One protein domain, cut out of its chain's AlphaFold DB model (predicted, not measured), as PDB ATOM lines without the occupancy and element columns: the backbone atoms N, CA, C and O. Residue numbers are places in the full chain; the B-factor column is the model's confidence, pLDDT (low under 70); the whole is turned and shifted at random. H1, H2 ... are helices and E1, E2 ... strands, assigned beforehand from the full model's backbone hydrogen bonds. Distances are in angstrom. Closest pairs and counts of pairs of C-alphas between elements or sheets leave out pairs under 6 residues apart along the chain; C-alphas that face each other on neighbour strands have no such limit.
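AT A GLANCE: This is residues 70 to 191 and 301 to 380 of the 725 residues of the protein "Predicted protein" of Phaeodactylum tricornutum (strain CCAP 1055/1) (UniProt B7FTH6). Helices crossed at mixed angles make a body with H10 in its middle and H2, H4, H6 and H9 packed on it; H7 folds back from H6 and crosses H9. A small strand hairpin, E1 and E2, lies at one side near H3 and H10, while H11 packs on H6 and leads to H12 at one far end. The printed part has 202 residues, with twelve named helices and two named strands in the order H1 to H4, E1, E2, H5 to H12. The class is mostly helix, and the one sheet, E1 - E2, is antiparallel. The whole is compact, with a radius of gyration of the C-alphas of 16.5 A and spans of 50 by 45 by 37 A.

HOW THE PARTS SIT: E1, residues 122 to 124, and E2, residues 130 to 132, form an antiparallel hairpin; N 123 and O 131, 2.8 A apart, are within hydrogen-bond range. The closest C-alphas of E2 and H10, residues 334 to 346, are Pro 132 and Lys 346, 5.8 A; those of E2 and H3, residues 99 to 106, are Asp 101 and Val 130, 5.9 A. H10 touches H2, residues 88 to 96, about perpendicular at 86 degrees, closest at C-alphas 91 and 341, 3.9 A. H4, residues 113 to 121, touches H3, closest at C-alphas 115 and 103, 5.7 A. The hub is H9, residues 301 to 322, touching H4, H10, H5, residues 139 to 142, H6, residues 145 to 164, and H7, residues 167 to 184. H7 touches it with residues 171 to 179 alone, at a steep tilt of 49 degrees, closest at C-alphas 175 and 311, 5.8 A. H6 and H7 form a helical hairpin. Residues 145 to 153 of H6 touch H11, residues 350 to 362, closest at C-alphas 146 and 356, 4.5 A. H11 touches H12, residues 370 to 380, closest at C-alphas 357 and 370, 6.1 A. H1, residues 75 to 78, touches H2; H8, residues 186 to 191, only just touches H5, with 3 pairs of C-alphas within 8 A. Every O i to N i+4 pair is within range in H2, H3, H4, H7, H8 and H10; H6 has 13 of 16, H9 15 of 18, H11 6 of 9, and H12 2 of 7 beside 5 of 8 O i to N i+3 pairs.

IN THESE COORDINATES: H9 measures 30.1 A, H6 29.7 A and H7 25.5 A; H6 has a kink of 47 degrees near residue 158. C-alpha 75 opens H1 at (7.827, -22.729, -1.058); C-alpha 380 ends H12 at (-4.123, -27.644, 2.525).

THE WHOLE: The farthest C-alphas, Gln 168 and Gln 379, are 51.6 A apart. Residues 192 to 300 are cut out, leaving 15.2 A between C-alphas 191 and 301. H9 to H10 is a long link. pLDDT is under 70 at residues 70 to 74, 126 to 127, 324 to 328, 370 to 371 and 373 to 380.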
ATOM      1  N   ALA A  70      -0.302 -20.292  -7.303       57.84
ATOM      2  CA  ALA A  70      -0.823 -21.340  -6.417       57.84
ATOM      3  C   ALA A  70       0.218 -22.426  -6.106       57.84
ATOM      4  O   ALA A  70       0.237 -22.974  -5.014       57.84
ATOM      5  N   GLU A  71       1.098 -22.720  -7.061       64.50
ATOM      6  CA  GLU A  71       2.147 -23.725  -6.904       64.50
ATOM      7  C   GLU A  71       3.333 -23.209  -6.093       64.50
ATOM      8  O   GLU A  71       4.290 -23.948  -5.909       64.50
ATOM      9  N   LEU A  72       3.303 -21.953  -5.635       67.12
ATOM     10  CA  LEU A  72       4.328 -21.379  -4.770       67.12
ATOM     11  C   LEU A  72       3.944 -21.321  -3.294       67.12
ATOM     12  O   LEU A  72       4.804 -20.940  -2.502       67.12
ATOM     13  N   GLU A  73       2.724 -21.712  -2.919       64.12
ATOM     14  CA  GLU A  73       2.304 -21.671  -1.518       64.12
ATOM     15  C   GLU A  73       3.218 -22.556  -0.636       64.12
ATOM     16  O   GLU A  73       3.449 -23.728  -0.928       64.12
ATOM     17  N   GLY A  74       3.828 -21.962   0.392       66.44
ATOM     18  CA  GLY A  74       4.784 -22.568   1.323       66.44
ATOM     19  C   GLY A  74       6.224 -22.715   0.810       66.44
ATOM     20  O   GLY A  74       7.114 -23.078   1.585       66.44
ATOM     21  N   PHE A  75       6.515 -22.425  -0.464       71.81
ATOM     22  CA  PHE A  75       7.827 -22.729  -1.058       71.81
ATOM     23  C   PHE A  75       8.968 -21.888  -0.530       71.81
ATOM     24  O   PHE A  75      10.124 -22.317  -0.540       71.81
ATOM     25  N   HIS A  76       8.675 -20.671  -0.093       75.12
ATOM     26  CA  HIS A  76       9.699 -19.826   0.486       75.12
ATOM     27  C   HIS A  76      10.219 -20.385   1.815       75.12
ATOM     28  O   HIS A  76      11.377 -20.167   2.177       75.12
ATOM     29  N   GLU A  77       9.382 -21.145   2.523       75.88
ATOM     30  CA  GLU A  77       9.699 -21.744   3.818       75.88
ATOM     31  C   GLU A  77      10.539 -23.015   3.701       75.88
ATOM     32  O   GLU A  77      11.102 -23.462   4.696       75.88
ATOM     33  N   PHE A  78      10.680 -23.569   2.495       81.81
ATOM     34  CA  PHE A  78      11.563 -24.711   2.265       81.81
ATOM     35  C   PHE A  78      13.028 -24.305   2.284       81.81
ATOM     36  O   PHE A  78      13.872 -25.156   2.513       81.81
ATOM     37  N   PHE A  79      13.338 -23.029   2.067       86.25
ATOM     38  CA  PHE A  79      14.707 -22.535   2.101       86.25
ATOM     39  C   PHE A  79      15.089 -22.109   3.513       86.25
ATOM     40  O   PHE A  79      14.322 -21.440   4.219       86.25
ATOM     41  N   GLU A  80      16.325 -22.421   3.895       88.12
ATOM     42  CA  GLU A  80      16.937 -21.831   5.076       88.12
ATOM     43  C   GLU A  80      16.845 -20.294   5.021       88.12
ATOM     44  O   GLU A  80      16.975 -19.700   3.943       88.12
ATOM     45  N   PRO A  81      16.657 -19.604   6.164       82.44
ATOM     46  CA  PRO A  81      16.489 -18.151   6.183       82.44
ATOM     47  C   PRO A  81      17.593 -17.377   5.452       82.44
ATOM     48  O   PRO A  81      17.316 -16.385   4.779       82.44
ATOM     49  N   SER A  82      18.834 -17.852   5.536       82.25
ATOM     50  CA  SER A  82      20.003 -17.292   4.852       82.25
ATOM     51  C   SER A  82      19.944 -17.437   3.329       82.25
ATOM     52  O   SER A  82      20.532 -16.600   2.645       82.25
ATOM     53  N   TYR A  83      19.227 -18.427   2.790       88.25
ATOM     54  CA  TYR A  83      19.176 -18.788   1.365       88.25
ATOM     55  C   TYR A  83      17.828 -18.516   0.694       88.25
ATOM     56  O   TYR A  83      17.677 -18.728  -0.506       88.25
ATOM     57  N   ARG A  84      16.871 -17.944   1.423       83.88
ATOM     58  CA  ARG A  84      15.557 -17.508   0.918       83.88
ATOM     59  C   ARG A  84      15.596 -16.670  -0.361       83.88
ATOM     60  O   ARG A  84      14.671 -16.748  -1.166       83.88
ATOM     61  N   ARG A  85      16.686 -15.936  -0.590       83.81
ATOM     62  CA  ARG A  85      16.979 -15.194  -1.830       83.81
ATOM     63  C   ARG A  85      17.062 -16.040  -3.101       83.81
ATOM     64  O   ARG A  85      16.962 -15.490  -4.190       83.81
ATOM     65  N   TYR A  86      17.241 -17.350  -2.958       90.62
ATOM     66  CA  TYR A  86      17.250 -18.312  -4.056       90.62
ATOM     67  C   TYR A  86      15.896 -18.992  -4.258       90.62
ATOM     68  O   TYR A  86      15.700 -19.718  -5.217       90.62
ATOM     69  N   SER A  87      14.899 -18.688  -3.428       87.38
ATOM     70  CA  SER A  87      13.551 -19.209  -3.631       87.38
ATOM     71  C   SER A  87      12.957 -18.742  -4.971       87.38
ATOM     72  O   SER A  87      13.064 -17.558  -5.304       87.38
ATOM     73  N   PRO A  88      12.221 -19.598  -5.705       84.94
ATOM     74  CA  PRO A  88      11.469 -19.179  -6.891       84.94
ATOM     75  C   PRO A  88      10.473 -18.035  -6.644       84.94
ATOM     76  O   PRO A  88      10.140 -17.309  -7.581       84.94
ATOM     77  N   LEU A  89      10.062 -17.800  -5.386       81.06
ATOM     78  CA  LEU A  89       9.293 -16.614  -4.995       81.06
ATOM     79  C   LEU A  89      10.007 -15.312  -5.389       81.06
ATOM     80  O   LEU A  89       9.367 -14.355  -5.820       81.06
ATOM     81  N   TYR A  90      11.334 -15.259  -5.273       80.75
ATOM     82  CA  TYR A  90      12.101 -14.104  -5.732       80.75
ATOM     83  C   TYR A  90      12.015 -13.937  -7.245       80.75
ATOM     84  O   TYR A  90      11.839 -12.817  -7.720       80.75
ATOM     85  N   GLY A  91      12.066 -15.044  -7.988       83.81
ATOM     86  CA  GLY A  91      11.800 -15.040  -9.422       83.81
ATOM     87  C   GLY A  91      10.459 -14.382  -9.727       83.81
ATOM     88  O   GLY A  91      10.428 -13.377 -10.433       83.81
ATOM     89  N   LEU A  92       9.383 -14.840  -9.075       80.88
ATOM     90  CA  LEU A  92       8.056 -14.227  -9.167       80.88
ATOM     91  C   LEU A  92       8.104 -12.711  -8.882       80.88
ATOM     92  O   LEU A  92       7.616 -11.912  -9.679       80.88
ATOM     93  N   LEU A  93       8.693 -12.278  -7.765       76.06
ATOM     94  CA  LEU A  93       8.732 -10.857  -7.393       76.06
ATOM     95  C   LEU A  93       9.394  -9.989  -8.474       76.06
ATOM     96  O   LEU A  93       8.848  -8.947  -8.857       76.06
ATOM     97  N   PHE A  94      10.548 -10.419  -8.986       80.00
ATOM     98  CA  PHE A  94      11.328  -9.661  -9.966       80.00
ATOM     99  C   PHE A  94      10.789  -9.762 -11.391       80.00
ATOM    100  O   PHE A  94      10.905  -8.807 -12.162       80.00
ATOM    101  N   SER A  95      10.087 -10.844 -11.721       78.00
ATOM    102  CA  SER A  95       9.337 -10.949 -12.970       78.00
ATOM    103  C   SER A  95       8.154  -9.978 -13.033       78.00
ATOM    104  O   SER A  95       7.709  -9.663 -14.135       78.00
ATOM    105  N   TYR A  96       7.656  -9.461 -11.901       73.25
ATOM    106  CA  TYR A  96       6.469  -8.593 -11.851       73.25
ATOM    107  C   TYR A  96       6.727  -7.138 -11.406       73.25
ATOM    108  O   TYR A  96       5.794  -6.325 -11.418       73.25
ATOM    109  N   ASN A  97       7.960  -6.769 -11.035       70.12
ATOM    110  CA  ASN A  97       8.290  -5.435 -10.509       70.12
ATOM    111  C   ASN A  97       8.929  -4.461 -11.524       70.12
ATOM    112  O   ASN A  97       9.490  -3.451 -11.121       70.12
ATOM    113  N   ASN A  98       8.798  -4.710 -12.832       80.88
ATOM    114  CA  ASN A  98       9.325  -3.903 -13.951       80.88
ATOM    115  C   ASN A  98      10.858  -3.755 -14.031       80.88
ATOM    116  O   ASN A  98      11.332  -3.186 -15.011       80.88
ATOM    117  N   MET A  99      11.639  -4.282 -13.078       87.12
ATOM    118  CA  MET A  99      13.103  -4.148 -13.081       87.12
ATOM    119  C   MET A  99      13.727  -4.676 -14.371       87.12
ATOM    120  O   MET A  99      14.480  -3.957 -15.025       87.12
ATOM    121  N   VAL A 100      13.380  -5.909 -14.750       89.50
ATOM    122  CA  VAL A 100      13.883  -6.556 -15.971       89.50
ATOM    123  C   VAL A 100      13.511  -5.732 -17.202       89.50
ATOM    124  O   VAL A 100      14.376  -5.392 -18.004       89.50
ATOM    125  N   ASP A 101      12.241  -5.344 -17.317       88.69
ATOM    126  CA  ASP A 101      11.718  -4.613 -18.473       88.69
ATOM    127  C   ASP A 101      12.381  -3.228 -18.611       88.69
ATOM    128  O   ASP A 101      12.756  -2.815 -19.711       88.69
ATOM    129  N   ASN A 102      12.569  -2.513 -17.500       90.31
ATOM    130  CA  ASN A 102      13.160  -1.179 -17.497       90.31
ATOM    131  C   ASN A 102      14.675  -1.216 -17.733       90.31
ATOM    132  O   ASN A 102      15.184  -0.383 -18.482       90.31
ATOM    133  N   LEU A 103      15.395  -2.184 -17.157       92.19
ATOM    134  CA  LEU A 103      16.816  -2.390 -17.458       92.19
ATOM    135  C   LEU A 103      17.017  -2.787 -18.923       92.19
ATOM    136  O   LEU A 103      17.899  -2.238 -19.577       92.19
ATOM    137  N   TYR A 104      16.168  -3.667 -19.462       93.81
ATOM    138  CA  TYR A 104      16.232  -4.070 -20.867       93.81
ATOM    139  C   TYR A 104      16.080  -2.864 -21.809       93.81
ATOM    140  O   TYR A 104      16.902  -2.660 -22.709       93.81
ATOM    141  N   ARG A 105      15.035  -2.052 -21.586       91.31
ATOM    142  CA  ARG A 105      14.661  -0.931 -22.463       91.31
ATOM    143  C   ARG A 105      15.567   0.287 -22.306       91.31
ATOM    144  O   ARG A 105      15.943   0.887 -23.307       91.31
ATOM    145  N   TYR A 106      15.890   0.666 -21.072       92.44
ATOM    146  CA  TYR A 106      16.496   1.968 -20.764       92.44
ATOM    147  C   TYR A 106      17.925   1.868 -20.230       92.44
ATOM    148  O   TYR A 106      18.627   2.876 -20.172       92.44
ATOM    149  N   GLY A 107      18.361   0.671 -19.833       91.19
ATOM    150  CA  GLY A 107      19.710   0.438 -19.341       91.19
ATOM    151  C   GLY A 107      20.767   0.529 -20.443       91.19
ATOM    152  O   GLY A 107      20.514   0.236 -21.616       91.19
ATOM    153  N   ASN A 108      21.986   0.895 -20.044       90.25
ATOM    154  CA  ASN A 108      23.156   0.878 -20.914       90.25
ATOM    155  C   ASN A 108      23.956  -0.419 -20.704       90.25
ATOM    156  O   ASN A 108      24.559  -0.603 -19.648       90.25
ATOM    157  N   ALA A 109      23.976  -1.290 -21.717       89.94
ATOM    158  CA  ALA A 109      24.677  -2.574 -21.661       89.94
ATOM    159  C   ALA A 109      26.201  -2.429 -21.523       89.94
ATOM    160  O   ALA A 109      26.825  -3.286 -20.910       89.94
ATOM    161  N   ASP A 110      26.777  -1.332 -22.022       89.44
ATOM    162  CA  ASP A 110      28.225  -1.098 -21.960       89.44
ATOM    163  C   ASP A 110      28.684  -0.635 -20.567       89.44
ATOM    164  O   ASP A 110      29.859  -0.740 -20.227       89.44
ATOM    165  N   ALA A 111      27.763  -0.102 -19.756       87.81
ATOM    166  CA  ALA A 111      28.067   0.466 -18.439       87.81
ATOM    167  C   ALA A 111      27.606  -0.421 -17.269       87.81
ATOM    168  O   ALA A 111      28.184  -0.364 -16.181       87.81
ATOM    169  N   GLU A 112      26.558  -1.224 -17.464       90.56
ATOM    170  CA  GLU A 112      25.922  -2.004 -16.400       90.56
ATOM    171  C   GLU A 112      25.849  -3.496 -16.779       90.56
ATOM    172  O   GLU A 112      25.020  -3.879 -17.612       90.56
ATOM    173  N   PRO A 113      26.662  -4.369 -16.147       93.88
ATOM    174  CA  PRO A 113      26.693  -5.806 -16.432       93.88
ATOM    175  C   PRO A 113      25.335  -6.508 -16.349       93.88
ATOM    176  O   PRO A 113      25.045  -7.384 -17.160       93.88
ATOM    177  N   ALA A 114      24.462  -6.094 -15.423       93.12
ATOM    178  CA  ALA A 114      23.116  -6.659 -15.320       93.12
ATOM    179  C   ALA A 114      22.272  -6.384 -16.575       93.12
ATOM    180  O   ALA A 114      21.441  -7.207 -16.945       93.12
ATOM    181  N   VAL A 115      22.482  -5.247 -17.251       94.94
ATOM    182  CA  VAL A 115      21.785  -4.923 -18.505       94.94
ATOM    183  C   VAL A 115      22.276  -5.829 -19.628       94.94
ATOM    184  O   VAL A 115      21.456  -6.337 -20.390       94.94
ATOM    185  N   ALA A 116      23.589  -6.062 -19.715       95.62
ATOM    186  CA  ALA A 116      24.153  -7.016 -20.667       95.62
ATOM    187  C   ALA A 116      23.586  -8.425 -20.429       95.62
ATOM    188  O   ALA A 116      23.069  -9.038 -21.360       95.62
ATOM    189  N   LEU A 117      23.557  -8.880 -19.171       97.19
ATOM    190  CA  LEU A 117      22.992 -10.175 -18.793       97.19
ATOM    191  C   LEU A 117      21.502 -10.280 -19.157       97.19
ATOM    192  O   LEU A 117      21.077 -11.250 -19.779       97.19
ATOM    193  N   ILE A 118      20.707  -9.259 -18.829       96.31
ATOM    194  CA  ILE A 118      19.283  -9.203 -19.183       96.31
ATOM    195  C   ILE A 118      19.087  -9.246 -20.704       96.31
ATOM    196  O   ILE A 118      18.158  -9.893 -21.172       96.31
ATOM    197  N   ARG A 119      19.949  -8.611 -21.503       94.81
ATOM    198  CA  ARG A 119      19.848  -8.671 -22.971       94.81
ATOM    199  C   ARG A 119      20.241 -10.025 -23.557       94.81
ATOM    200  O   ARG A 119      19.746 -10.358 -24.626       94.81
ATOM    201  N   SER A 120      21.077 -10.796 -22.866       95.00
ATOM    202  CA  SER A 120      21.408 -12.175 -23.251       95.00
ATOM    203  C   SER A 120      20.326 -13.183 -22.847       95.00
ATOM    204  O   SER A 120      20.202 -14.238 -23.463       95.00
ATOM    205  N   LEU A 121      19.547 -12.878 -21.805       96.00
ATOM    206  CA  LEU A 121      18.502 -13.760 -21.277       96.00
ATOM    207  C   LEU A 121      17.103 -13.424 -21.799       96.00
ATOM    208  O   LEU A 121      16.244 -14.294 -21.878       96.00
ATOM    209  N   PHE A 122      16.843 -12.175 -22.166       94.62
ATOM    210  CA  PHE A 122      15.526 -11.711 -22.581       94.62
ATOM    211  C   PHE A 122      15.584 -11.058 -23.959       94.62
ATOM    212  O   PHE A 122      16.617 -10.566 -24.398       94.62
ATOM    213  N   HIS A 123      14.446 -11.005 -24.639       88.44
ATOM    214  CA  HIS A 123      14.275 -10.283 -25.892       88.44
ATOM    215  C   HIS A 123      12.932  -9.552 -25.898       88.44
ATOM    216  O   HIS A 123      11.993  -9.931 -25.194       88.44
ATOM    217  N   GLN A 124      12.842  -8.488 -26.689       83.69
ATOM    218  CA  GLN A 124      11.604  -7.741 -26.866       83.69
ATOM    219  C   GLN A 124      10.822  -8.267 -28.073       83.69
ATOM    220  O   GLN A 124      11.324  -8.262 -29.197       83.69
ATOM    221  N   LEU A 125       9.582  -8.691 -27.841       75.56
ATOM    222  CA  LEU A 125       8.664  -9.153 -28.879       75.56
ATOM    223  C   LEU A 125       8.056  -7.990 -29.686       75.56
ATOM    224  O   LEU A 125       7.963  -6.864 -29.178       75.56
ATOM    225  N   PRO A 126       7.539  -8.264 -30.904       58.62
ATOM    226  CA  PRO A 126       6.677  -7.348 -31.649       58.62
ATOM    227  C   PRO A 126       5.412  -7.003 -30.847       58.62
ATOM    228  O   PRO A 126       4.441  -7.749 -30.825       58.62
ATOM    229  N   GLY A 127       5.432  -5.877 -30.141       60.66
ATOM    230  CA  GLY A 127       4.417  -5.517 -29.137       60.66
ATOM    231  C   GLY A 127       5.019  -4.833 -27.911       60.66
ATOM    232  O   GLY A 127       4.322  -4.144 -27.172       60.66
ATOM    233  N   GLY A 128       6.337  -4.953 -27.752       70.31
ATOM    234  CA  GLY A 128       7.110  -4.284 -26.720       70.31
ATOM    235  C   GLY A 128       7.361  -5.148 -25.484       70.31
ATOM    236  O   GLY A 128       8.175  -4.753 -24.647       70.31
ATOM    237  N   ASP A 129       6.723  -6.309 -25.368       74.12
ATOM    238  CA  ASP A 129       6.861  -7.192 -24.210       74.12
ATOM    239  C   ASP A 129       8.251  -7.825 -24.152       74.12
ATOM    240  O   ASP A 129       8.772  -8.293 -25.163       74.12
ATOM    241  N   VAL A 130       8.858  -7.822 -22.965       82.69
ATOM    242  CA  VAL A 130      10.185  -8.401 -22.726       82.69
ATOM    243  C   VAL A 130      10.003  -9.815 -22.180       82.69
ATOM    244  O   VAL A 130       9.496  -9.994 -21.072       82.69
ATOM    245  N   GLN A 131      10.411 -10.815 -22.956       84.44
ATOM    246  CA  GLN A 131      10.233 -12.237 -22.649       84.44
ATOM    247  C   GLN A 131      11.577 -12.964 -22.610       84.44
ATOM    248  O   GLN A 131      12.518 -12.511 -23.268       84.44
ATOM    249  N   PRO A 132      11.690 -14.088 -21.879       89.81
ATOM    250  CA  PRO A 132      12.827 -14.993 -22.004       89.81
ATOM    251  C   PRO A 132      13.145 -15.262 -23.474       89.81
ATOM    252  O   PRO A 132      12.239 -15.432 -24.298       89.81
ATOM    253  N   THR A 133      14.423 -15.232 -23.832       87.31
ATOM    254  CA  THR A 133      14.834 -15.568 -25.192       87.31
ATOM    255  C   THR A 133      14.523 -17.034 -25.481       87.31
ATOM    256  O   THR A 133      14.866 -17.918 -24.702       87.31
ATOM    257  N   HIS A 134      13.835 -17.265 -26.595       83.06
ATOM    258  CA  HIS A 134      13.606 -18.582 -27.198       83.06
ATOM    259  C   HIS A 134      14.369 -18.706 -28.526       83.06
ATOM    260  O   HIS A 134      14.188 -19.657 -29.281       83.06
ATOM    261  N   LEU A 135      15.175 -17.694 -28.860       82.69
ATOM    262  CA  LEU A 135      15.968 -17.692 -30.074       82.69
ATOM    263  C   LEU A 135      17.122 -18.663 -29.860       82.69
ATOM    264  O   LEU A 135      18.021 -18.366 -29.085       82.69
ATOM    265  N   GLY A 136      17.127 -19.795 -30.566       84.06
ATOM    266  CA  GLY A 136      18.203 -20.788 -30.444       84.06
ATOM    267  C   GLY A 136      19.603 -20.236 -30.760       84.06
ATOM    268  O   GLY A 136      20.596 -20.837 -30.366       84.06
ATOM    269  N   SER A 137      19.696 -19.079 -31.426       85.94
ATOM    270  CA  SER A 137      20.946 -18.335 -31.632       85.94
ATOM    271  C   SER A 137      21.488 -17.650 -30.372       85.94
ATOM    272  O   SER A 137      22.618 -17.183 -30.386       85.94
ATOM    273  N   GLU A 138      20.699 -17.537 -29.304       92.00
ATOM    274  CA  GLU A 138      21.099 -16.913 -28.044       92.00
ATOM    275  C   GLU A 138      21.427 -18.000 -27.008       92.00
ATOM    276  O   GLU A 138      20.590 -18.873 -26.768       92.00
ATOM    277  N   PRO A 139      22.587 -17.947 -26.324       93.12
ATOM    278  CA  PRO A 139      22.959 -18.931 -25.299       93.12
ATOM    279  C   PRO A 139      21.929 -19.047 -24.177       93.12
ATOM    280  O   PRO A 139      21.719 -20.128 -23.635       93.12
ATOM    281  N   GLY A 140      21.274 -17.926 -23.851       92.62
ATOM    282  CA  GLY A 140      20.229 -17.873 -22.843       92.62
ATOM    283  C   GLY A 140      19.095 -18.850 -23.129       92.62
ATOM    284  O   GLY A 140      18.583 -19.434 -22.186       92.62
ATOM    285  N   ALA A 141      18.746 -19.093 -24.401       89.81
ATOM    286  CA  ALA A 141      17.636 -19.975 -24.764       89.81
ATOM    287  C   ALA A 141      17.833 -21.399 -24.232       89.81
ATOM    288  O   ALA A 141      16.852 -22.002 -23.812       89.81
ATOM    289  N   HIS A 142      19.091 -21.846 -24.141       92.69
ATOM    290  CA  HIS A 142      19.509 -23.203 -23.768       92.69
ATOM    291  C   HIS A 142      19.648 -23.437 -22.254       92.69
ATOM    292  O   HIS A 142      20.185 -24.456 -21.822       92.69
ATOM    293  N   LEU A 143      19.255 -22.466 -21.420       94.69
ATOM    294  CA  LEU A 143      19.405 -22.567 -19.966       94.69
ATOM    295  C   LEU A 143      18.239 -23.327 -19.329       94.69
ATOM    296  O   LEU A 143      17.132 -22.790 -19.207       94.69
ATOM    297  N   SER A 144      18.502 -24.548 -18.872       94.81
ATOM    298  CA  SER A 144      17.570 -25.344 -18.077       94.81
ATOM    299  C   SER A 144      17.506 -24.876 -16.610       94.81
ATOM    300  O   SER A 144      18.328 -24.076 -16.145       94.81
ATOM    301  N   ALA A 145      16.507 -25.350 -15.860       94.62
ATOM    302  CA  ALA A 145      16.377 -25.051 -14.433       94.62
ATOM    303  C   ALA A 145      17.563 -25.618 -13.626       94.62
ATOM    304  O   ALA A 145      18.075 -24.941 -12.730       94.62
ATOM    305  N   SER A 146      18.061 -26.805 -13.992       96.00
ATOM    306  CA  SER A 146      19.254 -27.409 -13.388       96.00
ATOM    307  C   SER A 146      20.509 -26.567 -13.604       96.00
ATOM    308  O   SER A 146      21.246 -26.335 -12.646       96.00
ATOM    309  N   ILE A 147      20.723 -26.027 -14.812       97.38
ATOM    310  CA  ILE A 147      21.856 -25.140 -15.105       97.38
ATOM    311  C   ILE A 147      21.786 -23.900 -14.216       97.38
ATOM    312  O   ILE A 147      22.790 -23.514 -13.624       97.38
ATOM    313  N   ILE A 148      20.607 -23.290 -14.066       97.44
ATOM    314  CA  ILE A 148      20.435 -22.130 -13.179       97.44
ATOM    315  C   ILE A 148      20.761 -22.496 -11.725       97.44
ATOM    316  O   ILE A 148      21.460 -21.738 -11.050       97.44
ATOM    317  N   GLY A 149      20.309 -23.663 -11.259       96.88
ATOM    318  CA  GLY A 149      20.662 -24.187  -9.939       96.88
ATOM    319  C   GLY A 149      22.172 -24.354  -9.774       96.88
ATOM    320  O   GLY A 149      22.742 -23.853  -8.804       96.88
ATOM    321  N   LEU A 150      22.832 -24.981 -10.751       97.38
ATOM    322  CA  LEU A 150      24.279 -25.206 -10.775       97.38
ATOM    323  C   LEU A 150      25.065 -23.890 -10.771       97.38
ATOM    324  O   LEU A 150      26.076 -23.776 -10.082       97.38
ATOM    325  N   LEU A 151      24.614 -22.875 -11.511       97.31
ATOM    326  CA  LEU A 151      25.245 -21.552 -11.505       97.31
ATOM    327  C   LEU A 151      25.188 -20.923 -10.105       97.31
ATOM    328  O   LEU A 151      26.203 -20.424  -9.623       97.31
ATOM    329  N   ILE A 152      24.038 -21.001  -9.424       96.50
ATOM    330  CA  ILE A 152      23.877 -20.506  -8.045       96.50
ATOM    331  C   ILE A 152      24.760 -21.293  -7.063       96.50
ATOM    332  O   ILE A 152      25.433 -20.689  -6.226       96.50
ATOM    333  N   GLU A 153      24.825 -22.619  -7.192       96.62
ATOM    334  CA  GLU A 153      25.738 -23.467  -6.416       96.62
ATOM    335  C   GLU A 153      27.203 -23.044  -6.597       96.62
ATOM    336  O   GLU A 153      27.958 -22.893  -5.628       96.62
ATOM    337  N   LYS A 154      27.621 -22.796  -7.844       96.88
ATOM    338  CA  LYS A 154      28.981 -22.343  -8.152       96.88
ATOM    339  C   LYS A 154      29.271 -20.967  -7.578       96.88
ATOM    340  O   LYS A 154      30.338 -20.776  -7.003       96.88
ATOM    341  N   PHE A 155      28.329 -20.039  -7.663       95.50
ATOM    342  CA  PHE A 155      28.462 -18.722  -7.049       95.50
ATOM    343  C   PHE A 155      28.690 -18.790  -5.541       95.50
ATOM    344  O   PHE A 155      29.610 -18.147  -5.038       95.50
ATOM    345  N   GLU A 156      27.901 -19.589  -4.823       94.38
ATOM    346  CA  GLU A 156      28.050 -19.741  -3.374       94.38
ATOM    347  C   GLU A 156      29.356 -20.452  -3.002       94.38
ATOM    348  O   GLU A 156      30.096 -19.967  -2.148       94.38
ATOM    349  N   SER A 157      29.691 -21.552  -3.682       95.88
ATOM    350  CA  SER A 157      30.911 -22.319  -3.384       95.88
ATOM    351  C   SER A 157      32.209 -21.562  -3.692       95.88
ATOM    352  O   SER A 157      33.212 -21.757  -3.005       95.88
ATOM    353  N   LEU A 158      32.211 -20.687  -4.703       96.00
ATOM    354  CA  LEU A 158      33.393 -19.918  -5.104       96.00
ATOM    355  C   LEU A 158      33.523 -18.582  -4.374       96.00
ATOM    356  O   LEU A 158      34.573 -17.948  -4.468       96.00
ATOM    357  N   LYS A 159      32.493 -18.153  -3.643       94.19
ATOM    358  CA  LYS A 159      32.397 -16.805  -3.083       94.19
ATOM    359  C   LYS A 159      33.633 -16.385  -2.284       94.19
ATOM    360  O   LYS A 159      34.263 -15.392  -2.627       94.19
ATOM    361  N   HIS A 160      34.020 -17.174  -1.281       94.38
ATOM    362  CA  HIS A 160      35.179 -16.871  -0.433       94.38
ATOM    363  C   HIS A 160      36.484 -16.795  -1.224       94.38
ATOM    364  O   HIS A 160      37.293 -15.901  -1.012       94.38
ATOM    365  N   ARG A 161      36.666 -17.698  -2.191       96.19
ATOM    366  CA  ARG A 161      37.850 -17.698  -3.049       96.19
ATOM    367  C   ARG A 161      37.906 -16.450  -3.931       96.19
ATOM    368  O   ARG A 161      38.976 -15.886  -4.114       96.19
ATOM    369  N   LEU A 162      36.772 -16.025  -4.485       95.06
ATOM    370  CA  LEU A 162      36.699 -14.845  -5.348       95.06
ATOM    371  C   LEU A 162      36.921 -13.542  -4.568       95.06
ATOM    372  O   LEU A 162      37.496 -12.614  -5.127       95.06
ATOM    373  N   GLU A 163      36.511 -13.475  -3.294       93.62
ATOM    374  CA  GLU A 163      36.758 -12.323  -2.407       93.62
ATOM    375  C   GLU A 163      38.259 -12.076  -2.164       93.62
ATOM    376  O   GLU A 163      38.669 -10.935  -1.953       93.62
ATOM    377  N   GLU A 164      39.081 -13.126  -2.223       95.00
ATOM    378  CA  GLU A 164      40.535 -13.056  -2.019       95.00
ATOM    379  C   GLU A 164      41.320 -12.758  -3.309       95.00
ATOM    380  O   GLU A 164      42.502 -12.408  -3.252       95.00
ATOM    381  N   MET A 165      40.689 -12.895  -4.477       96.31
ATOM    382  CA  MET A 165      41.347 -12.743  -5.774       96.31
ATOM    383  C   MET A 165      41.306 -11.288  -6.276       96.31
ATOM    384  O   MET A 165      40.297 -10.597  -6.111       96.31
ATOM    385  N   PRO A 166      42.353 -10.807  -6.976       95.81
ATOM    386  CA  PRO A 166      42.274  -9.553  -7.721       95.81
ATOM    387  C   PRO A 166      41.113  -9.585  -8.723       95.81
ATOM    388  O   PRO A 166      40.931 -10.582  -9.419       95.81
ATOM    389  N   HIS A 167      40.362  -8.487  -8.861       92.75
ATOM    390  CA  HIS A 167      39.128  -8.450  -9.665       92.75
ATOM    391  C   HIS A 167      39.306  -8.991 -11.100       92.75
ATOM    392  O   HIS A 167      38.465  -9.742 -11.586       92.75
ATOM    393  N   GLN A 168      40.415  -8.666 -11.779       95.75
ATOM    394  CA  GLN A 168      40.693  -9.167 -13.136       95.75
ATOM    395  C   GLN A 168      40.929 -10.686 -13.175       95.75
ATOM    396  O   GLN A 168      40.453 -11.360 -14.087       95.75
ATOM    397  N   GLU A 169      41.634 -11.229 -12.182       97.12
ATOM    398  CA  GLU A 169      41.878 -12.669 -12.062       97.12
ATOM    399  C   GLU A 169      40.597 -13.408 -11.669       97.12
ATOM    400  O   GLU A 169      40.285 -14.438 -12.263       97.12
ATOM    401  N   ALA A 170      39.830 -12.856 -10.723       96.19
ATOM    402  CA  ALA A 170      38.526 -13.371 -10.314       96.19
ATOM    403  C   ALA A 170      37.569 -13.452 -11.511       96.19
ATOM    404  O   ALA A 170      36.910 -14.468 -11.712       96.19
ATOM    405  N   MET A 171      37.550 -12.407 -12.344       96.88
ATOM    406  CA  MET A 171      36.743 -12.341 -13.559       96.88
ATOM    407  C   MET A 171      37.149 -13.408 -14.580       96.88
ATOM    408  O   MET A 171      36.300 -14.179 -15.023       96.88
ATOM    409  N   ALA A 172      38.435 -13.502 -14.929       97.50
ATOM    410  CA  ALA A 172      38.915 -14.497 -15.891       97.50
ATOM    411  C   ALA A 172      38.681 -15.937 -15.402       97.50
ATOM    412  O   ALA A 172      38.233 -16.792 -16.169       97.50
ATOM    413  N   PHE A 173      38.941 -16.193 -14.116       97.94
ATOM    414  CA  PHE A 173      38.698 -17.486 -13.486       97.94
ATOM    415  C   PHE A 173      37.210 -17.854 -13.518       97.94
ATOM    416  O   PHE A 173      36.859 -18.936 -13.987       97.94
ATOM    417  N   LEU A 174      36.336 -16.941 -13.084       97.12
ATOM    418  CA  LEU A 174      34.900 -17.188 -13.042       97.12
ATOM    419  C   LEU A 174      34.319 -17.388 -14.447       97.12
ATOM    420  O   LEU A 174      33.529 -18.305 -14.639       97.12
ATOM    421  N   VAL A 175      34.734 -16.603 -15.447       97.69
ATOM    422  CA  VAL A 175      34.282 -16.794 -16.837       97.69
ATOM    423  C   VAL A 175      34.625 -18.189 -17.346       97.69
ATOM    424  O   VAL A 175      33.759 -18.860 -17.904       97.69
ATOM    425  N   ASN A 176      35.861 -18.647 -17.136       97.62
ATOM    426  CA  ASN A 176      36.270 -19.974 -17.585       97.62
ATOM    427  C   ASN A 176      35.460 -21.083 -16.891       97.62
ATOM    428  O   ASN A 176      34.956 -21.985 -17.560       97.62
ATOM    429  N   GLU A 177      35.273 -20.980 -15.572       97.69
ATOM    430  CA  GLU A 177      34.472 -21.944 -14.812       97.69
ATOM    431  C   GLU A 177      33.018 -21.980 -15.288       97.69
ATOM    432  O   GLU A 177      32.509 -23.037 -15.653       97.69
ATOM    433  N   LEU A 178      32.339 -20.831 -15.348       96.94
ATOM    434  CA  LEU A 178      30.933 -20.774 -15.751       96.94
ATOM    435  C   LEU A 178      30.731 -21.244 -17.197       96.94
ATOM    436  O   LEU A 178      29.741 -21.922 -17.481       96.94
ATOM    437  N   LEU A 179      31.665 -20.931 -18.102       96.88
ATOM    438  CA  LEU A 179      31.617 -21.391 -19.487       96.88
ATOM    439  C   LEU A 179      31.738 -22.913 -19.557       96.88
ATOM    440  O   LEU A 179      30.933 -23.559 -20.228       96.88
ATOM    441  N   GLN A 180      32.699 -23.488 -18.831       96.38
ATOM    442  CA  GLN A 180      32.894 -24.931 -18.780       96.38
ATOM    443  C   GLN A 180      31.674 -25.646 -18.186       96.38
ATOM    444  O   GLN A 180      31.243 -26.656 -18.739       96.38
ATOM    445  N   GLN A 181      31.109 -25.132 -17.090       95.12
ATOM    446  CA  GLN A 181      29.940 -25.731 -16.437       95.12
ATOM    447  C   GLN A 181      28.694 -25.646 -17.320       95.12
ATOM    448  O   GLN A 181      28.002 -26.643 -17.496       95.12
ATOM    449  N   THR A 182      28.439 -24.482 -17.924       94.62
ATOM    450  CA  THR A 182      27.252 -24.270 -18.766       94.62
ATOM    451  C   THR A 182      27.333 -25.105 -20.040       94.62
ATOM    452  O   THR A 182      26.417 -25.859 -20.345       94.62
ATOM    453  N   VAL A 183      28.446 -25.015 -20.780       94.62
ATOM    454  CA  VAL A 183      28.570 -25.680 -22.082       94.62
ATOM    455  C   VAL A 183      28.637 -27.193 -21.926       94.62
ATOM    456  O   VAL A 183      28.071 -27.893 -22.752       94.62
ATOM    457  N   ASN A 184      29.283 -27.732 -20.893       95.94
ATOM    458  CA  ASN A 184      29.364 -29.186 -20.734       95.94
ATOM    459  C   ASN A 184      28.122 -29.800 -20.075       95.94
ATOM    460  O   ASN A 184      28.059 -31.025 -19.958       95.94
ATOM    461  N   HIS A 185      27.149 -28.989 -19.648       97.00
ATOM    462  CA  HIS A 185      25.931 -29.504 -19.038       97.00
ATOM    463  C   HIS A 185      25.122 -30.342 -20.048       97.00
ATOM    464  O   HIS A 185      24.941 -29.896 -21.189       97.00
ATOM    465  N   PRO A 186      24.605 -31.526 -19.659       96.31
ATOM    466  CA  PRO A 186      23.803 -32.374 -20.541       96.31
ATOM    467  C   PRO A 186      22.622 -31.637 -21.183       96.31
ATOM    468  O   PRO A 186      22.473 -31.698 -22.401       96.31
ATOM    469  N   ASP A 187      21.849 -30.882 -20.400       92.75
ATOM    470  CA  ASP A 187      20.676 -30.151 -20.905       92.75
ATOM    471  C   ASP A 187      21.047 -29.087 -21.937       92.75
ATOM    472  O   ASP A 187      20.391 -28.968 -22.968       92.75
ATOM    473  N   TYR A 188      22.157 -28.374 -21.714       95.06
ATOM    474  CA  TYR A 188      22.649 -27.390 -22.675       95.06
ATOM    475  C   TYR A 188      22.992 -28.069 -24.003       95.06
ATOM    476  O   TYR A 188      22.684 -27.557 -25.077       95.06
ATOM    477  N   GLN A 189      23.633 -29.243 -23.949       95.62
ATOM    478  CA  GLN A 189      23.947 -30.014 -25.150       95.62
ATOM    479  C   GLN A 189      22.700 -30.601 -25.814       95.62
ATOM    480  O   GLN A 189      22.681 -30.696 -27.040       95.62
ATOM    481  N   LEU A 190      21.677 -30.975 -25.040       90.81
ATOM    482  CA  LEU A 190      20.411 -31.484 -25.556       90.81
ATOM    483  C   LEU A 190      19.657 -30.405 -26.340       90.81
ATOM    484  O   LEU A 190      19.355 -30.632 -27.510       90.81
ATOM    485  N   GLU A 191      19.436 -29.226 -25.755       84.00
ATOM    486  CA  GLU A 191      18.752 -28.112 -26.438       84.00
ATOM    487  C   GLU A 191      19.567 -27.620 -27.649       84.00
ATOM    488  O   GLU A 191      19.047 -27.419 -28.750       84.00
ATOM    489  N   GLN A 301      26.343 -17.643 -34.279       92.94
ATOM    490  CA  GLN A 301      25.845 -16.628 -33.347       92.94
ATOM    491  C   GLN A 301      25.728 -17.186 -31.931       92.94
ATOM    492  O   GLN A 301      26.236 -16.567 -31.004       92.94
ATOM    493  N   GLU A 302      25.164 -18.384 -31.766       94.88
ATOM    494  CA  GLU A 302      25.067 -19.026 -30.453       94.88
ATOM    495  C   GLU A 302      26.454 -19.291 -29.878       94.88
ATOM    496  O   GLU A 302      26.733 -18.933 -28.735       94.88
ATOM    497  N   LYS A 303      27.366 -19.836 -30.688       94.81
ATOM    498  CA  LYS A 303      28.742 -20.114 -30.272       94.81
ATOM    499  C   LYS A 303      29.483 -18.849 -29.833       94.81
ATOM    500  O   LYS A 303      30.114 -18.866 -28.780       94.81
ATOM    501  N   SER A 304      29.408 -17.778 -30.622       93.31
ATOM    502  CA  SER A 304      30.055 -16.495 -30.310       93.31
ATOM    503  C   SER A 304      29.375 -15.756 -29.151       93.31
ATOM    504  O   SER A 304      30.043 -15.070 -28.381       93.31
ATOM    505  N   GLY A 305      28.067 -15.947 -28.963       95.06
ATOM    506  CA  GLY A 305      27.301 -15.356 -27.870       95.06
ATOM    507  C   GLY A 305      27.639 -15.926 -26.490       95.06
ATOM    508  O   GLY A 305      27.458 -15.227 -25.494       95.06
ATOM    509  N   ARG A 306      28.144 -17.167 -26.394       95.25
ATOM    510  CA  ARG A 306      28.420 -17.844 -25.104       95.25
ATOM    511  C   ARG A 306      29.370 -17.071 -24.213       95.25
ATOM    512  O   ARG A 306      29.077 -16.870 -23.038       95.25
ATOM    513  N   GLU A 307      30.504 -16.659 -24.767       95.00
ATOM    514  CA  GLU A 307      31.519 -15.928 -24.012       95.00
ATOM    515  C   GLU A 307      30.965 -14.584 -23.546       95.00
ATOM    516  O   GLU A 307      31.165 -14.215 -22.393       95.00
ATOM    517  N   ALA A 308      30.196 -13.892 -24.395       95.12
ATOM    518  CA  ALA A 308      29.549 -12.636 -24.031       95.12
ATOM    519  C   ALA A 308      28.523 -12.823 -22.898       95.12
ATOM    520  O   ALA A 308      28.555 -12.077 -21.920       95.12
ATOM    521  N   TYR A 309      27.666 -13.846 -22.987       96.25
ATOM    522  CA  TYR A 309      26.704 -14.201 -21.940       96.25
ATOM    523  C   TYR A 309      27.402 -14.519 -20.611       96.25
ATOM    524  O   TYR A 309      27.072 -13.930 -19.581       96.25
ATOM    525  N   VAL A 310      28.396 -15.411 -20.627       97.25
ATOM    526  CA  VAL A 310      29.114 -15.824 -19.415       97.25
ATOM    527  C   VAL A 310      29.918 -14.666 -18.823       97.25
ATOM    528  O   VAL A 310      29.968 -14.510 -17.605       97.25
ATOM    529  N   THR A 311      30.492 -13.808 -19.665       97.19
ATOM    530  CA  THR A 311      31.163 -12.574 -19.234       97.19
ATOM    531  C   THR A 311      30.174 -11.631 -18.553       97.19
ATOM    532  O   THR A 311      30.448 -11.152 -17.454       97.19
ATOM    533  N   ALA A 312      29.002 -11.397 -19.145       96.81
ATOM    534  CA  ALA A 312      27.968 -10.568 -18.532       96.81
ATOM    535  C   ALA A 312      27.496 -11.148 -17.189       96.81
ATOM    536  O   ALA A 312      27.343 -10.409 -16.214       96.81
ATOM    537  N   LEU A 313      27.335 -12.471 -17.117       97.19
ATOM    538  CA  LEU A 313      26.954 -13.186 -15.906       97.19
ATOM    539  C   LEU A 313      28.013 -13.056 -14.798       97.19
ATOM    540  O   LEU A 313      27.683 -12.646 -13.686       97.19
ATOM    541  N   ALA A 314      29.279 -13.344 -15.105       97.31
ATOM    542  CA  ALA A 314      30.393 -13.232 -14.165       97.31
ATOM    543  C   ALA A 314      30.585 -11.785 -13.684       97.31
ATOM    544  O   ALA A 314      30.691 -11.541 -12.483       97.31
ATOM    545  N   SER A 315      30.548 -10.814 -14.603       96.12
ATOM    546  CA  SER A 315      30.643  -9.387 -14.269       96.12
ATOM    547  C   SER A 315      29.491  -8.927 -13.381       96.12
ATOM    548  O   SER A 315      29.704  -8.157 -12.446       96.12
ATOM    549  N   SER A 316      28.269  -9.398 -13.651       95.44
ATOM    550  CA  SER A 316      27.104  -9.113 -12.811       95.44
ATOM    551  C   SER A 316      27.294  -9.689 -11.407       95.44
ATOM    552  O   SER A 316      27.113  -8.967 -10.425       95.44
ATOM    553  N   PHE A 317      27.723 -10.950 -11.296       95.44
ATOM    554  CA  PHE A 317      27.931 -11.603 -10.006       95.44
ATOM    555  C   PHE A 317      28.998 -10.891  -9.166       95.44
ATOM    556  O   PHE A 317      28.740 -10.528  -8.018       95.44
ATOM    557  N   LEU A 318      30.174 -10.623  -9.742       94.44
ATOM    558  CA  LEU A 318      31.252  -9.929  -9.035       94.44
ATOM    559  C   LEU A 318      30.798  -8.541  -8.560       94.44
ATOM    560  O   LEU A 318      31.002  -8.189  -7.400       94.44
ATOM    561  N   ARG A 319      30.106  -7.783  -9.418       91.50
ATOM    562  CA  ARG A 319      29.702  -6.406  -9.107       91.50
ATOM    563  C   ARG A 319      28.562  -6.296  -8.095       91.50
ATOM    564  O   ARG A 319      28.544  -5.341  -7.322       91.50
ATOM    565  N   TYR A 320      27.578  -7.195  -8.125       88.25
ATOM    566  CA  TYR A 320      26.353  -7.029  -7.327       88.25
ATOM    567  C   TYR A 320      26.190  -8.074  -6.228       88.25
ATOM    568  O   TYR A 320      25.557  -7.800  -5.213       88.25
ATOM    569  N   ASP A 321      26.734  -9.271  -6.382       88.56
ATOM    570  CA  ASP A 321      26.505 -10.366  -5.439       88.56
ATOM    571  C   ASP A 321      27.716 -10.545  -4.501       88.56
ATOM    572  O   ASP A 321      27.533 -10.869  -3.318       88.56
ATOM    573  N   LEU A 322      28.926 -10.249  -5.000       88.44
ATOM    574  CA  LEU A 322      30.188 -10.294  -4.254       88.44
ATOM    575  C   LEU A 322      30.550  -8.944  -3.604       88.44
ATOM    576  O   LEU A 322      30.734  -8.866  -2.387       88.44
ATOM    577  N   GLU A 323      30.617  -7.859  -4.384       83.44
ATOM    578  CA  GLU A 323      31.030  -6.534  -3.900       83.44
ATOM    579  C   GLU A 323      29.963  -5.894  -2.985       83.44
ATOM    580  O   GLU A 323      28.954  -5.335  -3.408       83.44
ATOM    581  N   SER A 324      30.180  -5.959  -1.669       57.66
ATOM    582  CA  SER A 324      29.156  -5.635  -0.661       57.66
ATOM    583  C   SER A 324      29.015  -4.144  -0.290       57.66
ATOM    584  O   SER A 324      28.214  -3.804   0.593       57.66
ATOM    585  N   ALA A 325      29.766  -3.231  -0.922       55.66
ATOM    586  CA  ALA A 325      30.050  -1.917  -0.331       55.66
ATOM    587  C   ALA A 325      29.613  -0.672  -1.119       55.66
ATOM    588  O   ALA A 325      29.597   0.399  -0.515       55.66
ATOM    589  N   ASN A 326      29.229  -0.758  -2.399       65.06
ATOM    590  CA  ASN A 326      28.946   0.453  -3.173       65.06
ATOM    591  C   ASN A 326      27.440   0.803  -3.217       65.06
ATOM    592  O   ASN A 326      26.689   0.140  -3.934       65.06
ATOM    593  N   PRO A 327      26.974   1.850  -2.504       59.16
ATOM    594  CA  PRO A 327      25.572   2.274  -2.524       59.16
ATOM    595  C   PRO A 327      25.111   2.833  -3.879       59.16
ATOM    596  O   PRO A 327      23.914   3.060  -4.047       59.16
ATOM    597  N   SER A 328      26.023   3.071  -4.831       64.06
ATOM    598  CA  SER A 328      25.653   3.419  -6.204       64.06
ATOM    599  C   SER A 328      25.353   2.190  -7.074       64.06
ATOM    600  O   SER A 328      24.685   2.305  -8.087       64.06
ATOM    601  N   CYS A 329      25.767   0.975  -6.724       71.00
ATOM    602  CA  CYS A 329      25.491  -0.186  -7.580       71.00
ATOM    603  C   CYS A 329      24.018  -0.636  -7.530       71.00
ATOM    604  O   CYS A 329      23.278  -0.285  -6.613       71.00
ATOM    605  N   LEU A 330      23.580  -1.454  -8.499       77.19
ATOM    606  CA  LEU A 330      22.322  -2.203  -8.367       77.19
ATOM    607  C   LEU A 330      22.335  -3.040  -7.074       77.19
ATOM    608  O   LEU A 330      23.412  -3.310  -6.533       77.19
ATOM    609  N   PRO A 331      21.168  -3.421  -6.526       73.25
ATOM    610  CA  PRO A 331      21.126  -4.004  -5.196       73.25
ATOM    611  C   PRO A 331      21.847  -5.351  -5.137       73.25
ATOM    612  O   PRO A 331      22.026  -6.035  -6.148       73.25
ATOM    613  N   LYS A 332      22.193  -5.769  -3.918       79.94
ATOM    614  CA  LYS A 332      22.788  -7.083  -3.706       79.94
ATOM    615  C   LYS A 332      21.863  -8.183  -4.225       79.94
ATOM    616  O   LYS A 332      20.652  -8.080  -4.052       79.94
ATOM    617  N   TYR A 333      22.443  -9.227  -4.812       85.94
ATOM    618  CA  TYR A 333      21.713 -10.363  -5.395       85.94
ATOM    619  C   TYR A 333      20.961 -10.051  -6.691       85.94
ATOM    620  O   TYR A 333      20.047 -10.783  -7.072       85.94
ATOM    621  N   THR A 334      21.339  -8.977  -7.392       88.88
ATOM    622  CA  THR A 334      20.757  -8.657  -8.703       88.88
ATOM    623  C   THR A 334      20.968  -9.802  -9.694       88.88
ATOM    624  O   THR A 334      20.047 -10.118 -10.444       88.88
ATOM    625  N   THR A 335      22.127 -10.463  -9.678       94.25
ATOM    626  CA  THR A 335      22.417 -11.558 -10.616       94.25
ATOM    627  C   THR A 335      21.489 -12.740 -10.378       94.25
ATOM    628  O   THR A 335      20.814 -13.191 -11.302       94.25
ATOM    629  N   ALA A 336      21.378 -13.182  -9.122       93.12
ATOM    630  CA  ALA A 336      20.442 -14.235  -8.746       93.12
ATOM    631  C   ALA A 336      18.986 -13.850  -9.052       93.12
ATOM    632  O   ALA A 336      18.250 -14.646  -9.626       93.12
ATOM    633  N   ALA A 337      18.575 -12.614  -8.753       90.81
ATOM    634  CA  ALA A 337      17.229 -12.133  -9.053       90.81
ATOM    635  C   ALA A 337      16.912 -12.173 -10.558       90.81
ATOM    636  O   ALA A 337      15.810 -12.562 -10.937       90.81
ATOM    637  N   VAL A 338      17.870 -11.809 -11.419       94.94
ATOM    638  CA  VAL A 338      17.719 -11.885 -12.881       94.94
ATOM    639  C   VAL A 338      17.585 -13.336 -13.346       94.94
ATOM    640  O   VAL A 338      16.682 -13.628 -14.129       94.94
ATOM    641  N   LEU A 339      18.422 -14.249 -12.841       96.69
ATOM    642  CA  LEU A 339      18.346 -15.676 -13.177       96.69
ATOM    643  C   LEU A 339      17.025 -16.306 -12.722       96.69
ATOM    644  O   LEU A 339      16.385 -17.018 -13.491       96.69
ATOM    645  N   LEU A 340      16.573 -16.007 -11.504       94.25
ATOM    646  CA  LEU A 340      15.305 -16.514 -10.980       94.25
ATOM    647  C   LEU A 340      14.109 -15.905 -11.714       94.25
ATOM    648  O   LEU A 340      13.130 -16.604 -11.954       94.25
ATOM    649  N   ALA A 341      14.173 -14.629 -12.109       91.88
ATOM    650  CA  ALA A 341      13.127 -14.001 -12.916       91.88
ATOM    651  C   ALA A 341      13.071 -14.583 -14.337       91.88
ATOM    652  O   ALA A 341      11.987 -14.700 -14.915       91.88
ATOM    653  N   TYR A 342      14.231 -14.946 -14.896       94.81
ATOM    654  CA  TYR A 342      14.338 -15.662 -16.166       94.81
ATOM    655  C   TYR A 342      13.721 -17.055 -16.047       94.81
ATOM    656  O   TYR A 342      12.798 -17.362 -16.796       94.81
ATOM    657  N   MET A 343      14.145 -17.838 -15.049       94.00
ATOM    658  CA  MET A 343      13.592 -19.156 -14.728       94.00
ATOM    659  C   MET A 343      12.068 -19.087 -14.571       94.00
ATOM    660  O   MET A 343      11.336 -19.798 -15.248       94.00
ATOM    661  N   TRP A 344      11.581 -18.152 -13.753       88.25
ATOM    662  CA  TRP A 344      10.156 -17.959 -13.505       88.25
ATOM    663  C   TRP A 344       9.355 -17.657 -14.772       88.25
ATOM    664  O   TRP A 344       8.257 -18.174 -14.943       88.25
ATOM    665  N   ARG A 345       9.867 -16.780 -15.647       84.62
ATOM    666  CA  ARG A 345       9.177 -16.422 -16.895       84.62
ATOM    667  C   ARG A 345       9.314 -17.508 -17.970       84.62
ATOM    668  O   ARG A 345       8.471 -17.522 -18.869       84.62
ATOM    669  N   LYS A 346      10.368 -18.340 -17.920       86.81
ATOM    670  CA  LYS A 346      10.644 -19.417 -18.889       86.81
ATOM    671  C   LYS A 346       9.739 -20.623 -18.655       86.81
ATOM    672  O   LYS A 346       9.220 -21.160 -19.626       86.81
ATOM    673  N   TYR A 347       9.542 -21.016 -17.399       83.38
ATOM    674  CA  TYR A 347       8.760 -22.201 -17.045       83.38
ATOM    675  C   TYR A 347       7.323 -21.849 -16.665       83.38
ATOM    676  O   TYR A 347       7.037 -20.796 -16.099       83.38
ATOM    677  N   ASP A 348       6.414 -22.761 -16.972       70.69
ATOM    678  CA  ASP A 348       4.965 -22.656 -16.793       70.69
ATOM    679  C   ASP A 348       4.419 -23.603 -15.711       70.69
ATOM    680  O   ASP A 348       3.210 -23.679 -15.505       70.69
ATOM    681  N   GLY A 349       5.304 -24.270 -14.966       73.19
ATOM    682  CA  GLY A 349       4.948 -25.137 -13.847       73.19
ATOM    683  C   GLY A 349       6.125 -25.419 -12.917       73.19
ATOM    684  O   GLY A 349       7.287 -25.410 -13.325       73.19
ATOM    685  N   ILE A 350       5.825 -25.683 -11.645       78.25
ATOM    686  CA  ILE A 350       6.825 -25.947 -10.601       78.25
ATOM    687  C   ILE A 350       7.552 -27.289 -10.797       78.25
ATOM    688  O   ILE A 350       8.640 -27.487 -10.254       78.25
ATOM    689  N   HIS A 351       6.953 -28.217 -11.547       79.50
ATOM    690  CA  HIS A 351       7.530 -29.529 -11.852       79.50
ATOM    691  C   HIS A 351       8.745 -29.413 -12.785       79.50
ATOM    692  O   HIS A 351       9.719 -30.134 -12.618       79.50
ATOM    693  N   PHE A 352       8.786 -28.409 -13.667       83.50
ATOM    694  CA  PHE A 352       9.983 -28.100 -14.462       83.50
ATOM    695  C   PHE A 352      11.166 -27.593 -13.626       83.50
ATOM    696  O   PHE A 352      12.273 -27.457 -14.139       83.50
ATOM    697  N   LEU A 353      10.945 -27.289 -12.343       89.56
ATOM    698  CA  LEU A 353      12.002 -26.877 -11.426       89.56
ATOM    699  C   LEU A 353      12.564 -28.036 -10.593       89.56
ATOM    700  O   LEU A 353      13.394 -27.774  -9.730       89.56
ATOM    701  N   GLU A 354      12.132 -29.284 -10.788       89.50
ATOM    702  CA  GLU A 354      12.597 -30.430  -9.985       89.50
ATOM    703  C   GLU A 354      14.125 -30.486  -9.881       89.50
ATOM    704  O   GLU A 354      14.669 -30.430  -8.779       89.50
ATOM    705  N   GLU A 355      14.826 -30.431 -11.011       91.62
ATOM    706  CA  GLU A 355      16.290 -30.478 -11.036       91.62
ATOM    707  C   GLU A 355      16.949 -29.243 -10.392       91.62
ATOM    708  O   GLU A 355      18.042 -29.328  -9.832       91.62
ATOM    709  N   TYR A 356      16.285 -28.081 -10.425       94.75
ATOM    710  CA  TYR A 356      16.731 -26.902  -9.680       94.75
ATOM    711  C   TYR A 356      16.692 -27.170  -8.171       94.75
ATOM    712  O   TYR A 356      17.649 -26.871  -7.453       94.75
ATOM    713  N   PHE A 357      15.598 -27.764  -7.686       92.12
ATOM    714  CA  PHE A 357      15.452 -28.115  -6.277       92.12
ATOM    715  C   PHE A 357      16.413 -29.221  -5.852       92.12
ATOM    716  O   PHE A 357      16.946 -29.129  -4.752       92.12
ATOM    717  N   GLU A 358      16.716 -30.190  -6.715       92.88
ATOM    718  CA  GLU A 358      17.762 -31.181  -6.439       92.88
ATOM    719  C   GLU A 358      19.126 -30.523  -6.209       92.88
ATOM    720  O   GLU A 358      19.868 -30.930  -5.315       92.88
ATOM    721  N   VAL A 359      19.470 -29.483  -6.978       94.81
ATOM    722  CA  VAL A 359      20.708 -28.725  -6.739       94.81
ATOM    723  C   VAL A 359      20.652 -28.027  -5.379       94.81
ATOM    724  O   VAL A 359      21.592 -28.144  -4.598       94.81
ATOM    725  N   MET A 360      19.548 -27.343  -5.062       95.19
ATOM    726  CA  MET A 360      19.381 -26.669  -3.764       95.19
ATOM    727  C   MET A 360      19.419 -27.663  -2.586       95.19
ATOM    728  O   MET A 360      19.974 -27.360  -1.529       95.19
ATOM    729  N   GLU A 361      18.883 -28.870  -2.766       93.12
ATOM    730  CA  GLU A 361      18.946 -29.952  -1.783       93.12
ATOM    731  C   GLU A 361      20.388 -30.425  -1.572       93.12
ATOM    732  O   GLU A 361      20.845 -30.499  -0.432       93.12
ATOM    733  N   ARG A 362      21.149 -30.653  -2.653       94.31
ATOM    734  CA  ARG A 362      22.580 -31.007  -2.575       94.31
ATOM    735  C   ARG A 362      23.425 -29.925  -1.911       94.31
ATOM    736  O   ARG A 362      24.369 -30.252  -1.196       94.31
ATOM    737  N   MET A 363      23.079 -28.655  -2.117       94.44
ATOM    738  CA  MET A 363      23.717 -27.531  -1.425       94.44
ATOM    739  C   MET A 363      23.401 -27.496   0.079       94.44
ATOM    740  O   MET A 363      24.031 -26.730   0.804       94.44
ATOM    741  N   GLY A 364      22.425 -28.279   0.550       93.31
ATOM    742  CA  GLY A 364      21.977 -28.276   1.940       93.31
ATOM    743  C   GLY A 364      21.211 -27.013   2.328       93.31
ATOM    744  O   GLY A 364      21.125 -26.705   3.509       93.31
ATOM    745  N   VAL A 365      20.674 -26.264   1.357       93.00
ATOM    746  CA  VAL A 365      19.976 -24.991   1.626       93.00
ATOM    747  C   VAL A 365      18.470 -25.162   1.813       93.00
ATOM    748  O   VAL A 365      17.767 -24.188   2.098       93.00
ATOM    749  N   LEU A 366      17.968 -26.387   1.630       89.94
ATOM    750  CA  LEU A 366      16.579 -26.741   1.869       89.94
ATOM    751  C   LEU A 366      16.408 -27.351   3.266       89.94
ATOM    752  O   LEU A 366      17.118 -28.274   3.649       89.94
ATOM    753  N   ILE A 367      15.411 -26.867   4.005       87.38
ATOM    754  CA  ILE A 367      14.988 -27.389   5.312       87.38
ATOM    755  C   ILE A 367      14.288 -28.749   5.153       87.38
ATOM    756  O   ILE A 367      14.273 -29.551   6.086       87.38
ATOM    757  N   ARG A 368      13.681 -29.004   3.986       81.56
ATOM    758  CA  ARG A 368      12.965 -30.246   3.663       81.56
ATOM    759  C   ARG A 368      13.333 -30.745   2.261       81.56
ATOM    760  O   ARG A 368      13.552 -29.902   1.387       81.56
ATOM    761  N   PRO A 369      13.352 -32.070   2.026       78.25
ATOM    762  CA  PRO A 369      13.565 -32.642   0.699       78.25
ATOM    763  C   PRO A 369      12.508 -32.176  -0.300       78.25
ATOM    764  O   PRO A 369      11.330 -32.030   0.046       78.25
ATOM    765  N   ALA A 370      12.892 -32.023  -1.567       68.44
ATOM    766  CA  ALA A 370      11.960 -31.600  -2.613       68.44
ATOM    767  C   ALA A 370      10.812 -32.608  -2.832       68.44
ATOM    768  O   ALA A 370       9.703 -32.218  -3.203       68.44
ATOM    769  N   GLY A 371      11.051 -33.897  -2.555       69.12
ATOM    770  CA  GLY A 371      10.077 -34.983  -2.716       69.12
ATOM    771  C   GLY A 371       8.887 -34.948  -1.746       69.12
ATOM    772  O   GLY A 371       7.825 -35.473  -2.073       69.12
ATOM    773  N   GLU A 372       9.002 -34.272  -0.596       70.81
ATOM    774  CA  GLU A 372       7.906 -34.130   0.389       70.81
ATOM    775  C   GLU A 372       6.832 -33.103  -0.043       70.81
ATOM    776  O   GLU A 372       5.815 -32.899   0.622       70.81
ATOM    777  N   ARG A 373       7.026 -32.473  -1.207       62.31
ATOM    778  CA  ARG A 373       6.144 -31.474  -1.827       62.31
ATOM    779  C   ARG A 373       4.721 -31.984  -2.097       62.31
ATOM    780  O   ARG A 373       3.762 -31.221  -1.974       62.31
ATOM    781  N   GLY A 374       4.574 -33.258  -2.471       56.19
ATOM    782  CA  GLY A 374       3.286 -33.848  -2.860       56.19
ATOM    783  C   GLY A 374       2.267 -33.967  -1.721       56.19
ATOM    784  O   GLY A 374       1.066 -34.033  -1.989       56.19
ATOM    785  N   ASP A 375       2.731 -33.958  -0.469       51.97
ATOM    786  CA  ASP A 375       1.880 -34.122   0.712       51.97
ATOM    787  C   ASP A 375       1.345 -32.783   1.248       51.97
ATOM    788  O   ASP A 375       0.224 -32.730   1.757       51.97
ATOM    789  N   LEU A 376       2.071 -31.678   1.041       49.41
ATOM    790  CA  LEU A 376       1.651 -30.334   1.463       49.41
ATOM    791  C   LEU A 376       0.504 -29.776   0.608       49.41
ATOM    792  O   LEU A 376      -0.492 -29.308   1.157       49.41
ATOM    793  N   LEU A 377       0.567 -29.938  -0.721       45.56
ATOM    794  CA  LEU A 377      -0.527 -29.540  -1.623       45.56
ATOM    795  C   LEU A 377      -1.823 -30.337  -1.380       45.56
ATOM    796  O   LEU A 377      -2.911 -29.876  -1.721       45.56
ATOM    797  N   LYS A 378      -1.728 -31.535  -0.785       45.62
ATOM    798  CA  LYS A 378      -2.892 -32.353  -0.410       45.62
ATOM    799  C   LYS A 378      -3.444 -31.983   0.969       45.62
ATOM    800  O   LYS A 378      -4.664 -31.993   1.143       45.62
ATOM    801  N   GLN A 379      -2.580 -31.636   1.926       43.78
ATOM    802  CA  GLN A 379      -2.990 -31.266   3.285       43.78
ATOM    803  C   GLN A 379      -3.731 -29.922   3.367       43.78
ATOM    804  O   GLN A 379      -4.587 -29.762   4.235       43.78
ATOM    805  N   GLU A 380      -3.490 -28.974   2.459       43.00
ATOM    806  CA  GLU A 380      -4.123 -27.644   2.525       43.00
ATOM    807  C   GLU A 380      -5.574 -27.579   2.023       43.00
ATOM    808  O   GLU A 380      -6.237 -26.551   2.185       43.00
TER     809      GLU A 380